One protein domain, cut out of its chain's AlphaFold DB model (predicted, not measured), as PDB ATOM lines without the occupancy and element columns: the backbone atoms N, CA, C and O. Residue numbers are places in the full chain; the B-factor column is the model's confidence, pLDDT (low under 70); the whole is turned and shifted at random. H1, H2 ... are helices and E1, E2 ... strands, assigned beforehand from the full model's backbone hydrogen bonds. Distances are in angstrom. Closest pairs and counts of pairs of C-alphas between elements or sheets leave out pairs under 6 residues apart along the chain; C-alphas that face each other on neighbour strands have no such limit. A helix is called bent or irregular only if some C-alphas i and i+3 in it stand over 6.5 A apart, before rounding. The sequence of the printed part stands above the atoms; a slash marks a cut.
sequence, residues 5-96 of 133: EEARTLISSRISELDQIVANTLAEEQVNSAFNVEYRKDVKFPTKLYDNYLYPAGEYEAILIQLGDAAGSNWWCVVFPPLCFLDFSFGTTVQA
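AT A GLANCE: This is residues 5 to 96 of the 133 residues of the protein "Stage II sporulation protein" of Gracilibacillus boraciitolerans JCM 21714 (UniProt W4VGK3). What does the model look like? A long two-stranded ribbon, E1 and E4, is sharply bent, with a small hairpin of E2 and E3 at one end and the bent helix H1 packed along E1 towards the other. After E4, residues 68 to 96 form a long stretch with no named element. What is it made of, and how large is it? The printed part has 92 residues, with one named helix and four named strands in the order H1, E1, E2, E3, E4; the class is mixed, helices and strands, and both two-stranded sheets, E1 - E4 and E2 - E3, are antiparallel. It is only just compact, close to loose, with a radius of gyration of the C-alphas of 14.5 A and spans of 36 by 34 by 23 A.

IN THESE COORDINATES: Where are the strands? E1 is residues 35 to 45, 19.7 A long, and E4 is residues 58 to 67, 22.0 A long, ending at C-alpha 67 (186.384, 191.261, 134.475). E2, residues 48 to 50, measures 6.4 A, and E3, residues 53 to 55, measures 6.5 A. Where is the helix? H1, residues 5 to 28, begins at C-alpha 5 (182.867, 172.470, 155.300). It was assigned as one helix by its hydrogen bonds but is bent, with C-alphas 13 and 16 7.4 A apart; its arms are H1a, residues 5 to 13, 12.1 A, and H1b, residues 16 to 28, 18.5 A.

HOW THE PARTS SIT: How do E1 and E4 pair? They are antiparallel at 162 degrees, with N 38 and O 64 at 3.0 A and N 60 and O 43 at 2.9 A, within hydrogen-bond range. E1 bends by 106 degrees at residue 41, and E4 bends by 90 degrees at residue 61. How does the hairpin of E2 and E3 continue them? E1 runs on into E2 at 95 degrees, and E3 runs on into E4 at 82 degrees. E2 and E3 are antiparallel at 155 degrees, with N 50 and O 53 at 2.9 A, within hydrogen-bond range. Where does the helix come close? The closest C-alphas of H1b and E1 are those of Asp 19 and Val 37, 5.8 A apart, and those of H1a and E1 are Ser 12 and Tyr 39, 6.7 A apart. H1a and H1b stand at a steep tilt of 46 degrees, and in both arms every O i to N i+4 pair is within hydrogen-bond range.

THE WHOLE: How far does it reach? The two C-alphas farthest apart, those of Ser 13 and Ala 96, are 38.7 A apart. Is it continuous? The printed part has no cut; the link from H1 to E1 is short, and those between E1 and E2, E2 and E3, and E3 and E4 are tight. Where is confidence low? The mean pLDDT of the printed part is 84.1, and residues 80 to 96 are under 70.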
ATOM      1  N   GLU A   5     183.826 172.990 156.282       90.44
ATOM      2  CA  GLU A   5     182.867 172.470 155.300       90.44
ATOM      3  C   GLU A   5     181.561 173.265 155.323       90.44
ATOM      4  O   GLU A   5     180.973 173.532 154.269       90.44
ATOM      5  N   GLU A   6     181.137 173.720 156.505       90.12
ATOM      6  CA  GLU A   6     180.031 174.672 156.645       90.12
ATOM      7  C   GLU A   6     180.339 175.973 155.881       90.12
ATOM      8  O   GLU A   6     179.495 176.464 155.126       90.12
ATOM      9  N   ALA A   7     181.572 176.487 155.990       88.00
ATOM     10  CA  ALA A   7     182.031 177.658 155.239       88.00
ATOM     11  C   ALA A   7     182.004 177.453 153.726       88.00
ATOM     12  O   ALA A   7     181.416 178.259 153.002       88.00
ATOM     13  N   ARG A   8     182.563 176.340 153.248       91.38
ATOM     14  CA  ARG A   8     182.559 175.974 151.825       91.38
ATOM     15  C   ARG A   8     181.145 175.864 151.267       91.38
ATOM     16  O   ARG A   8     180.868 176.371 150.176       91.38
ATOM     17  N   THR A   9     180.247 175.231 152.020       92.50
ATOM     18  CA  THR A   9     178.840 175.060 151.635       92.50
ATOM     19  C   THR A   9     178.130 176.405 151.557       92.50
ATOM     20  O   THR A   9     177.444 176.680 150.571       92.50
ATOM     21  N   LEU A  10     178.332 177.266 152.558       91.94
ATOM     22  CA  LEU A  10     177.730 178.591 152.576       91.94
ATOM     23  C   LEU A  10     178.206 179.429 151.387       91.94
ATOM     24  O   LEU A  10     177.363 179.945 150.656       91.94
ATOM     25  N   ILE A  11     179.521 179.510 151.157       91.19
ATOM     26  CA  ILE A  11     180.107 180.253 150.030       91.19
ATOM     27  C   ILE A  11     179.515 179.751 148.715       91.19
ATOM     28  O   ILE A  11     178.958 180.537 147.954       91.19
ATOM     29  N   SER A  12     179.552 178.435 148.490       91.88
ATOM     30  CA  SER A  12     179.048 177.821 147.257       91.88
ATOM     31  C   SER A  12     177.563 178.119 147.032       91.88
ATOM     32  O   SER A  12     177.157 178.412 145.910       91.88
ATOM     33  N   SER A  13     176.750 178.107 148.095       94.94
ATOM     34  CA  SER A  13     175.312 178.409 148.012       94.94
ATOM     35  C   SER A  13     175.004 179.869 147.656       94.94
ATOM     36  O   SER A  13     173.891 180.175 147.232       94.94
ATOM     37  N   ARG A  14     175.981 180.769 147.823       95.50
ATOM     38  CA  ARG A  14     175.842 182.222 147.657       95.50
ATOM     39  C   ARG A  14     176.503 182.766 146.391       95.50
ATOM     40  O   ARG A  14     176.377 183.955 146.120       95.50
ATOM     41  N   ILE A  15     177.144 181.927 145.574       95.62
ATOM     42  CA  ILE A  15     177.813 182.384 144.343       95.62
ATOM     43  C   ILE A  15     176.844 183.059 143.371       95.62
ATOM     44  O   ILE A  15     177.171 184.109 142.831       95.62
ATOM     45  N   SER A  16     175.623 182.539 143.212       96.69
ATOM     46  CA  SER A  16     174.620 183.183 142.351       96.69
ATOM     47  C   SER A  16     174.174 184.557 142.855       96.69
ATOM     48  O   SER A  16     173.802 185.404 142.053       96.69
ATOM     49  N   GLU A  17     174.199 184.793 144.168       97.44
ATOM     50  CA  GLU A  17     173.908 186.115 144.732       97.44
ATOM     51  C   GLU A  17     175.058 187.088 144.446       97.44
ATOM     52  O   GLU A  17     174.818 188.225 144.051       97.44
ATOM     53  N   LEU A  18     176.308 186.631 144.566       95.69
ATOM     54  CA  LEU A  18     177.487 187.432 144.225       95.69
ATOM     55  C   LEU A  18     177.538 187.785 142.735       95.69
ATOM     56  O   LEU A  18     177.852 188.922 142.399       95.69
ATOM     57  N   ASP A  19     177.180 186.849 141.859       97.25
ATOM     58  CA  ASP A  19     177.045 187.090 140.418       97.25
ATOM     59  C   ASP A  19     176.070 188.248 140.135       97.25
ATOM     60  O   ASP A  19     176.419 189.215 139.455       97.25
ATOM     61  N   GLN A  20     174.891 188.225 140.770       98.00
ATOM     62  CA  GLN A  20     173.899 189.299 140.652       98.00
ATOM     63  C   GLN A  20     174.414 190.639 141.181       98.00
ATOM     64  O   GLN A  20     174.141 191.677 140.579       98.00
ATOM     65  N   ILE A  21     175.150 190.634 142.294       97.31
ATOM     66  CA  ILE A  21     175.753 191.851 142.848       97.31
ATOM     67  C   ILE A  21     176.742 192.445 141.843       97.31
ATOM     68  O   ILE A  21     176.629 193.626 141.525       97.31
ATOM     69  N   VAL A  22     177.651 191.637 141.287       96.88
ATOM     70  CA  VAL A  22     178.625 192.103 140.286       96.88
ATOM     71  C   VAL A  22     177.914 192.651 139.048       96.88
ATOM     72  O   VAL A  22     178.254 193.742 138.589       96.88
ATOM     73  N   ALA A  23     176.889 191.956 138.544       97.75
ATOM     74  CA  ALA A  23     176.096 192.417 137.406       97.75
ATOM     75  C   ALA A  23     175.461 193.794 137.656       97.75
ATOM     76  O   ALA A  23     175.550 194.687 136.810       97.75
ATOM     77  N   ASN A  24     174.834 193.970 138.822       98.00
ATOM     78  CA  ASN A  24     174.180 195.220 139.195       98.00
ATOM     79  C   ASN A  24     175.199 196.352 139.351       98.00
ATOM     80  O   ASN A  24     174.991 197.424 138.791       98.00
ATOM     81  N   THR A  25     176.323 196.104 140.028       97.06
ATOM     82  CA  THR A  25     177.388 197.102 140.198       97.06
ATOM     83  C   THR A  25     177.966 197.544 138.853       97.06
ATOM     84  O   THR A  25     178.110 198.739 138.615       97.06
ATOM     85  N   LEU A  26     178.244 196.616 137.930       96.56
ATOM     86  CA  LEU A  26     178.732 196.976 136.593       96.56
ATOM     87  C   LEU A  26     177.711 197.815 135.811       96.56
ATOM     88  O   LEU A  26     178.092 198.756 135.116       96.56
ATOM     89  N   ALA A  27     176.418 197.503 135.941       97.00
ATOM     90  CA  ALA A  27     175.352 198.266 135.302       97.00
ATOM     91  C   ALA A  27     175.210 199.684 135.886       97.00
ATOM     92  O   ALA A  27     175.054 200.641 135.125       97.00
ATOM     93  N   GLU A  28     175.285 199.826 137.211       97.88
ATOM     94  CA  GLU A  28     175.231 201.112 137.920       97.88
ATOM     95  C   GLU A  28     176.405 202.022 137.534       97.88
ATOM     96  O   GLU A  28     176.199 203.197 137.227       97.88
ATOM     97  N   GLU A  29     177.608 201.454 137.444       96.62
ATOM     98  CA  GLU A  29     178.832 202.155 137.035       96.62
ATOM     99  C   GLU A  29     178.950 202.342 135.510       96.62
ATOM    100  O   GLU A  29     179.932 202.895 135.017       96.62
ATOM    101  N   GLN A  30     177.953 201.894 134.733       96.94
ATOM    102  CA  GLN A  30     177.926 201.979 133.264       96.94
ATOM    103  C   GLN A  30     179.131 201.293 132.588       96.94
ATOM    104  O   GLN A  30     179.544 201.658 131.483       96.94
ATOM    105  N   VAL A  31     179.682 200.262 133.232       94.38
ATOM    106  CA  VAL A  31     180.809 199.474 132.733       94.38
ATOM    107  C   VAL A  31     180.277 198.298 131.923       94.38
ATOM    108  O   VAL A  31     179.741 197.331 132.457       94.38
ATOM    109  N   ASN A  32     180.462 198.351 130.605       91.06
ATOM    110  CA  ASN A  32     180.087 197.254 129.718       91.06
ATOM    111  C   ASN A  32     181.260 196.280 129.534       91.06
ATOM    112  O   ASN A  32     181.987 196.346 128.543       91.06
ATOM    113  N   SER A  33     181.453 195.400 130.515       92.00
ATOM    114  CA  SER A  33     182.438 194.319 130.461       92.00
ATOM    115  C   SER A  33     181.764 192.984 130.746       92.00
ATOM    116  O   SER A  33     180.901 192.890 131.616       92.00
ATOM    117  N   ALA A  34     182.205 191.932 130.054       96.06
ATOM    118  CA  ALA A  34     181.919 190.575 130.499       96.06
ATOM    119  C   ALA A  34     182.529 190.360 131.891       96.06
ATOM    120  O   ALA A  34     183.556 190.966 132.219       96.06
ATOM    121  N   PHE A  35     181.911 189.500 132.691       97.31
ATOM    122  CA  PHE A  35     182.457 189.095 133.976       97.31
ATOM    123  C   PHE A  35     182.163 187.619 134.250       97.31
ATOM    124  O   PHE A  35     181.300 187.020 133.610       97.31
ATOM    125  N   ASN A  36     182.902 187.047 135.194       97.38
ATOM    126  CA  ASN A  36     182.687 185.700 135.708       97.38
ATOM    127  C   ASN A  36     182.931 185.687 137.219       97.38
ATOM    128  O   ASN A  36     183.877 186.327 137.684       97.38
ATOM    129  N   VAL A  37     182.100 184.963 137.970       97.12
ATOM    130  CA  VAL A  37     182.227 184.803 139.424       97.12
ATOM    131  C   VAL A  37     182.282 183.320 139.760       97.12
ATOM    132  O   VAL A  37     181.318 182.586 139.559       97.12
ATOM    133  N   GLU A  38     183.402 182.877 140.324       95.62
ATOM    134  CA  GLU A  38     183.612 181.474 140.676       95.62
ATOM    135  C   GLU A  38     184.169 181.330 142.086       95.62
ATOM    136  O   GLU A  38     185.001 182.117 142.523       95.62
ATOM    137  N   TYR A  39     183.771 180.271 142.786       95.19
ATOM    138  CA  TYR A  39     184.498 179.808 143.961       95.19
ATOM    139  C   TYR A  39     185.456 178.692 143.552       95.19
ATOM    140  O   TYR A  39     185.035 177.647 143.051       95.19
ATOM    141  N   ARG A  40     186.751 178.916 143.770       94.88
ATOM    142  CA  ARG A  40     187.830 178.001 143.392       94.88
ATOM    143  C   ARG A  40     188.689 177.657 144.595       94.88
ATOM    144  O   ARG A  40     188.794 178.441 145.534       94.88
ATOM    145  N   LYS A  41     189.319 176.482 144.554       93.00
ATOM    146  CA  LYS A  41     190.214 176.001 145.623       93.00
ATOM    147  C   LYS A  41     191.698 176.262 145.353       93.00
ATOM    148  O   LYS A  41     192.526 176.038 146.223       93.00
ATOM    149  N   ASP A  42     192.006 176.692 144.137       95.12
ATOM    150  CA  ASP A  42     193.334 176.691 143.531       95.12
ATOM    151  C   ASP A  42     193.663 178.048 142.884       95.12
ATOM    152  O   ASP A  42     194.290 178.132 141.825       95.12
ATOM    153  N   VAL A  43     193.201 179.145 143.490       94.44
ATOM    154  CA  VAL A  43     193.497 180.491 142.987       94.44
ATOM    155  C   VAL A  43     194.906 180.875 143.411       94.44
ATOM    156  O   VAL A  43     195.256 180.767 144.583       94.44
ATOM    157  N   LYS A  44     195.723 181.328 142.459       91.44
ATOM    158  CA  LYS A  44     197.119 181.701 142.705       91.44
ATOM    159  C   LYS A  44     197.219 183.123 143.231       91.44
ATOM    160  O   LYS A  44     196.820 184.055 142.539       91.44
ATOM    161  N   PHE A  45     197.818 183.281 144.403       91.06
ATOM    162  CA  PHE A  45     198.122 184.573 145.008       91.06
ATOM    163  C   PHE A  45     199.642 184.788 145.017       91.06
ATOM    164  O   PHE A  45     200.393 183.841 145.273       91.06
ATOM    165  N   PRO A  46     200.124 186.015 144.754       89.88
ATOM    166  CA  PRO A  46     201.508 186.373 145.041       89.88
ATOM    167  C   PRO A  46     201.703 186.554 146.554       89.88
ATOM    168  O   PRO A  46     200.732 186.609 147.310       89.88
ATOM    169  N   THR A  47     202.948 186.721 146.996       88.06
ATOM    170  CA  THR A  47     203.230 187.128 148.376       88.06
ATOM    171  C   THR A  47     202.597 188.494 148.646       88.06
ATOM    172  O   THR A  47     202.782 189.432 147.866       88.06
ATOM    173  N   LYS A  48     201.842 188.609 149.741       84.31
ATOM    174  CA  LYS A  48     201.173 189.842 150.171       84.31
ATOM    175  C   LYS A  48     201.595 190.227 151.579       84.31
ATOM    176  O   LYS A  48     201.633 189.384 152.468       84.31
ATOM    177  N   LEU A  49     201.876 191.509 151.769       80.00
ATOM    178  CA  LEU A  49     202.093 192.104 153.079       80.00
ATOM    179  C   LEU A  49     200.836 192.890 153.456       80.00
ATOM    180  O   LEU A  49     200.414 193.769 152.708       80.00
ATOM    181  N   TYR A  50     200.238 192.562 154.595       77.75
ATOM    182  CA  TYR A  50     199.122 193.301 155.176       77.75
ATOM    183  C   TYR A  50     199.529 193.754 156.575       77.75
ATOM    184  O   TYR A  50     199.697 192.912 157.457       77.75
ATOM    185  N   ASP A  51     199.677 195.066 156.781       76.25
ATOM    186  CA  ASP A  51     200.217 195.630 158.027       76.25
ATOM    187  C   ASP A  51     201.578 194.976 158.361       76.25
ATOM    188  O   ASP A  51     202.492 195.007 157.535       76.25
ATOM    189  N   ASN A  52     201.702 194.293 159.500       77.56
ATOM    190  CA  ASN A  52     202.907 193.557 159.892       77.56
ATOM    191  C   ASN A  52     202.867 192.056 159.528       77.56
ATOM    192  O   ASN A  52     203.695 191.284 160.012       77.56
ATOM    193  N   TYR A  53     201.900 191.608 158.719       76.56
ATOM    194  CA  TYR A  53     201.694 190.192 158.398       76.56
ATOM    195  C   TYR A  53     202.051 189.861 156.954       76.56
ATOM    196  O   TYR A  53     201.469 190.395 156.010       76.56
ATOM    197  N   LEU A  54     202.960 188.900 156.787       83.50
ATOM    198  CA  LEU A  54     203.334 188.358 155.487       83.50
ATOM    199  C   LEU A  54     202.535 187.087 155.176       83.50
ATOM    200  O   LEU A  54     202.597 186.093 155.900       83.50
ATOM    201  N   TYR A  55     201.824 187.117 154.055       83.94
ATOM    202  CA  TYR A  55     201.112 185.993 153.463       83.94
ATOM    203  C   TYR A  55     201.913 185.503 152.251       83.94
ATOM    204  O   TYR A  55     202.094 186.273 151.307       83.94
ATOM    205  N   PRO A  56     202.443 184.270 152.262       88.81
ATOM    206  CA  PRO A  56     203.319 183.783 151.200       88.81
ATOM    207  C   PRO A  56     202.568 183.567 149.879       88.81
ATOM    208  O   PRO A  56     201.360 183.359 149.861       88.81
ATOM    209  N   ALA A  57     203.298 183.572 148.763       93.12
ATOM    210  CA  ALA A  57     202.750 183.141 147.482       93.12
ATOM    211  C   ALA A  57     202.284 181.677 147.545       93.12
ATOM    212  O   ALA A  57     202.943 180.828 148.151       93.12
ATOM    213  N   GLY A  58     201.169 181.368 146.887       93.50
ATOM    214  CA  GLY A  58     200.597 180.025 146.918       93.50
ATOM    215  C   GLY A  58     199.218 179.929 146.280       93.50
ATOM    216  O   GLY A  58     198.719 180.886 145.685       93.50
ATOM    217  N   GLU A  59     198.617 178.751 146.402       94.88
ATOM    218  CA  GLU A  59     197.237 178.491 145.994       94.88
ATOM    219  C   GLU A  59     196.311 178.552 147.210       94.88
ATOM    220  O   GLU A  59     196.589 177.950 148.249       94.88
ATOM    221  N   TYR A  60     195.215 179.291 147.067       91.38
ATOM    222  CA  TYR A  60     194.242 179.545 148.122       91.38
ATOM    223  C   TYR A  60     192.818 179.301 147.616       91.38
ATOM    224  O   TYR A  60     192.517 179.473 146.429       91.38
ATOM    225  N   GLU A  61     191.918 178.942 148.536       92.25
ATOM    226  CA  GLU A  61     190.486 178.943 148.247       92.25
ATOM    227  C   GLU A  61     189.980 180.388 148.205       92.25
ATOM    228  O   GLU A  61     190.151 181.134 149.170       92.25
ATOM    229  N   ALA A  62     189.366 180.795 147.096       92.94
ATOM    230  CA  ALA A  62     188.924 182.169 146.903       92.94
ATOM    231  C   ALA A  62     187.700 182.263 145.993       92.94
ATOM    232  O   ALA A  62     187.464 181.421 145.124       92.94
ATOM    233  N   ILE A  63     186.940 183.338 146.193       94.06
ATOM    234  CA  ILE A  63     185.973 183.815 145.211       94.06
ATOM    235  C   ILE A  63     186.761 184.639 144.193       94.06
ATOM    236  O   ILE A  63     187.342 185.668 144.537       94.06
ATOM    237  N   LEU A  64     186.808 184.164 142.955       94.81
ATOM    238  CA  LEU A  64     187.477 184.810 141.842       94.81
ATOM    239  C   LEU A  64     186.437 185.552 141.003       94.81
ATOM    240  O   LEU A  64     185.567 184.929 140.397       94.81
ATOM    241  N   ILE A  65     186.551 186.880 140.966       95.31
ATOM    242  CA  ILE A  65     185.759 187.745 140.090       95.31
ATOM    243  C   ILE A  65     186.673 188.193 138.954       95.31
ATOM    244  O   ILE A  65     187.638 188.922 139.179       95.31
ATOM    245  N   GLN A  66     186.392 187.742 137.737       95.50
ATOM    246  CA  GLN A  66     187.140 188.128 136.542       95.50
ATOM    247  C   GLN A  66     186.334 189.147 135.753       95.50
ATOM    248  O   GLN A  66     185.154 188.924 135.499       95.50
ATOM    249  N   LEU A  67     186.972 190.243 135.346       94.88
ATOM    250  CA  LEU A  67     186.384 191.261 134.475       94.88
ATOM    251  C   LEU A  67     187.093 191.218 133.118       94.88
ATOM    252  O   LEU A  67     188.317 191.352 133.050       94.88
ATOM    253  N   GLY A  68     186.330 191.017 132.045       94.19
ATOM    254  CA  GLY A  68     186.848 190.865 130.687       94.19
ATOM    255  C   GLY A  68     187.886 189.746 130.615       94.19
ATOM    256  O   GLY A  68     187.659 188.648 131.118       94.19
ATOM    257  N   ASP A  69     189.053 190.056 130.050       93.12
ATOM    258  CA  ASP A  69     190.178 189.118 129.935       93.12
ATOM    259  C   ASP A  69     191.049 189.037 131.207       93.12
ATOM    260  O   ASP A  69     192.064 188.343 131.216       93.12
ATOM    261  N   ALA A  70     190.694 189.761 132.281       91.00
ATOM    262  CA  ALA A  70     191.440 189.821 133.546       91.00
ATOM    263  C   ALA A  70     192.936 190.200 133.397       91.00
ATOM    264  O   ALA A  70     193.776 189.791 134.196       91.00
ATOM    265  N   ALA A  71     193.270 190.999 132.378       88.69
ATOM    266  CA  ALA A  71     194.642 191.413 132.056       88.69
ATOM    267  C   ALA A  71     195.120 192.673 132.810       88.69
ATOM    268  O   ALA A  71     196.211 193.178 132.549       88.69
ATOM    269  N   GLY A  72     194.287 193.222 133.696       87.44
ATOM    270  CA  GLY A  72     194.606 194.413 134.479       87.44
ATOM    271  C   GLY A  72     195.366 194.109 135.769       87.44
ATOM    272  O   GLY A  72     195.793 192.986 136.039       87.44
ATOM    273  N   SER A  73     195.495 195.135 136.608       84.69
ATOM    274  CA  SER A  73     196.006 194.980 137.967       84.69
ATOM    275  C   SER A  73     194.986 194.239 138.831       84.69
ATOM    276  O   SER A  73     193.893 194.743 139.082       84.69
ATOM    277  N   ASN A  74     195.350 193.046 139.300       87.31
ATOM    278  CA  ASN A  74     194.484 192.224 140.141       87.31
ATOM    279  C   ASN A  74     194.494 192.698 141.598       87.31
ATOM    280  O   ASN A  74     195.552 192.979 142.172       87.31
ATOM    281  N   TRP A  75     193.309 192.730 142.205       84.44
ATOM    282  CA  TRP A  75     193.100 193.121 143.594       84.44
ATOM    283  C   TRP A  75     192.778 191.906 144.473       84.44
ATOM    284  O   TRP A  75     192.082 190.988 144.046       84.44
ATOM    285  N   TRP A  76     193.299 191.904 145.703       85.25
ATOM    286  CA  TRP A  76     193.248 190.764 146.619       85.25
ATOM    287  C   TRP A  76     192.760 191.199 147.998       85.25
ATOM    288  O   TRP A  76     193.282 192.155 148.573       85.25
ATOM    289  N   CYS A  77     191.797 190.462 148.544       81.88
ATOM    290  CA  CYS A  77     191.129 190.775 149.801       81.88
ATOM    291  C   CYS A  77     191.059 189.513 150.684       81.88
ATOM    292  O   CYS A  77     190.582 188.467 150.245       81.88
ATOM    293  N   VAL A  78     191.543 189.611 151.929       78.56
ATOM    294  CA  VAL A  78     191.425 188.561 152.957       78.56
ATOM    295  C   VAL A  78     190.175 188.817 153.804       78.56
ATOM    296  O   VAL A  78     190.121 189.772 154.578       78.56
ATOM    297  N   VAL A  79     189.160 187.962 153.654       70.62
ATOM    298  CA  VAL A  79     187.848 188.120 154.312       70.62
ATOM    299  C   VAL A  79     187.885 187.729 155.796       70.62
ATOM    300  O   VAL A  79     187.153 188.305 156.599       70.62
ATOM    301  N   PHE A  80     188.743 186.779 156.186       66.88
ATOM    302  CA  PHE A  80     188.937 186.394 157.586       66.88
ATOM    303  C   PHE A  80     190.411 186.041 157.890       66.88
ATOM    304  O   PHE A  80     190.942 185.130 157.253       66.88
ATOM    305  N   PRO A  81     191.064 186.704 158.869       62.75
ATOM    306  CA  PRO A  81     190.604 187.933 159.531       62.75
ATOM    307  C   PRO A  81     190.322 189.036 158.484       62.75
ATOM    308  O   PRO A  81     190.953 189.018 157.431       62.75
ATOM    309  N   PRO A  82     189.341 189.934 158.690       68.19
ATOM    310  CA  PRO A  82     188.875 190.864 157.658       68.19
ATOM    311  C   PRO A  82     189.888 191.995 157.421       68.19
ATOM    312  O   PRO A  82     189.742 193.098 157.942       68.19
ATOM    313  N   LEU A  83     190.930 191.722 156.633       67.50
ATOM    314  CA  LEU A  83     192.015 192.671 156.345       67.50
ATOM    315  C   LEU A  83     191.685 193.622 155.190       67.50
ATOM    316  O   LEU A  83     192.422 194.567 154.936       67.50
ATOM    317  N   CYS A  84     190.557 193.417 154.511       62.75
ATOM    318  CA  CYS A  84     190.133 194.246 153.378       62.75
ATOM    319  C   CYS A  84     189.669 195.655 153.756       62.75
ATOM    320  O   CYS A  84     189.391 196.456 152.870       62.75
ATOM    321  N   PHE A  85     189.542 195.943 155.054       59.22
ATOM    322  CA  PHE A  85     189.134 197.251 155.572       59.22
ATOM    323  C   PHE A  85     190.319 198.132 155.981       59.22
ATOM    324  O   PHE A  85     190.108 199.253 156.443       59.22
ATOM    325  N   LEU A  86     191.551 197.632 155.848       50.00
ATOM    326  CA  LEU A  86     192.758 198.420 156.064       50.00
ATOM    327  C   LEU A  86     193.033 199.240 154.802       50.00
ATOM    328  O   LEU A  86     192.859 198.739 153.694       50.00
ATOM    329  N   ASP A  87     193.396 200.506 155.004       46.00
ATOM    330  CA  ASP A  87     193.564 201.550 153.990       46.00
ATOM    331  C   ASP A  87     194.054 201.008 152.633       46.00
ATOM    332  O   ASP A  87     195.050 200.286 152.560       46.00
ATOM    333  N   PHE A  88     193.375 201.366 151.541       48.16
ATOM    334  CA  PHE A  88     193.561 200.809 150.187       48.16
ATOM    335  C   PHE A  88     194.983 200.975 149.591       48.16
ATOM    336  O   PHE A  88     195.241 200.559 148.464       48.16
ATOM    337  N   SER A  89     195.911 201.555 150.355       46.25
ATOM    338  CA  SER A  89     197.333 201.735 150.062       46.25
ATOM    339  C   SER A  89     198.178 200.453 150.205       46.25
ATOM    340  O   SER A  89     199.244 200.353 149.607       46.25
ATOM    341  N   PHE A  90     197.724 199.422 150.932       47.91
ATOM    342  CA  PHE A  90     198.561 198.242 151.250       47.91
ATOM    343  C   PHE A  90     198.726 197.211 150.114       47.91
ATOM    344  O   PHE A  90     199.214 196.104 150.322       47.91
ATOM    345  N   GLY A  91     198.375 197.564 148.877       49.72
ATOM    346  CA  GLY A  91     198.567 196.717 147.699       49.72
ATOM    347  C   GLY A  91     200.021 196.565 147.233       49.72
ATOM    348  O   GLY A  91     200.224 196.135 146.094       49.72
ATOM    349  N   THR A  92     201.022 196.908 148.053       44.88
ATOM    350  CA  THR A  92     202.442 196.806 147.694       44.88
ATOM    351  C   THR A  92     202.800 195.345 147.466       44.88
ATOM    352  O   THR A  92     202.970 194.540 148.380       44.88
ATOM    353  N   THR A  93     202.859 194.979 146.193       50.72
ATOM    354  CA  THR A  93     203.405 193.700 145.763       50.72
ATOM    355  C   THR A  93     204.912 193.840 145.859       50.72
ATOM    356  O   THR A  93     205.475 194.706 145.197       50.72
ATOM    357  N   VAL A  94     205.558 193.020 146.686       39.41
ATOM    358  CA  VAL A  94     207.019 192.935 146.686       39.41
ATOM    359  C   VAL A  94     207.438 192.315 145.350       39.41
ATOM    360  O   VAL A  94     207.339 191.105 145.151       39.41
ATOM    361  N   GLN A  95     207.789 193.147 144.367       36.97
ATOM    362  CA  GLN A  95     208.501 192.667 143.186       36.97
ATOM    363  C   GLN A  95     209.924 192.350 143.636       36.97
ATOM    364  O   GLN A  95     210.623 193.217 144.146       36.97
ATOM    365  N   ALA A  96     210.330 191.090 143.485       36.97
ATOM    366  CA  ALA A  96     211.733 190.732 143.571       36.97
ATOM    367  C   ALA A  96     212.442 191.378 142.373       36.97
ATOM    368  O   ALA A  96     212.120 191.067 141.227       36.97
TER     369      ALA A  96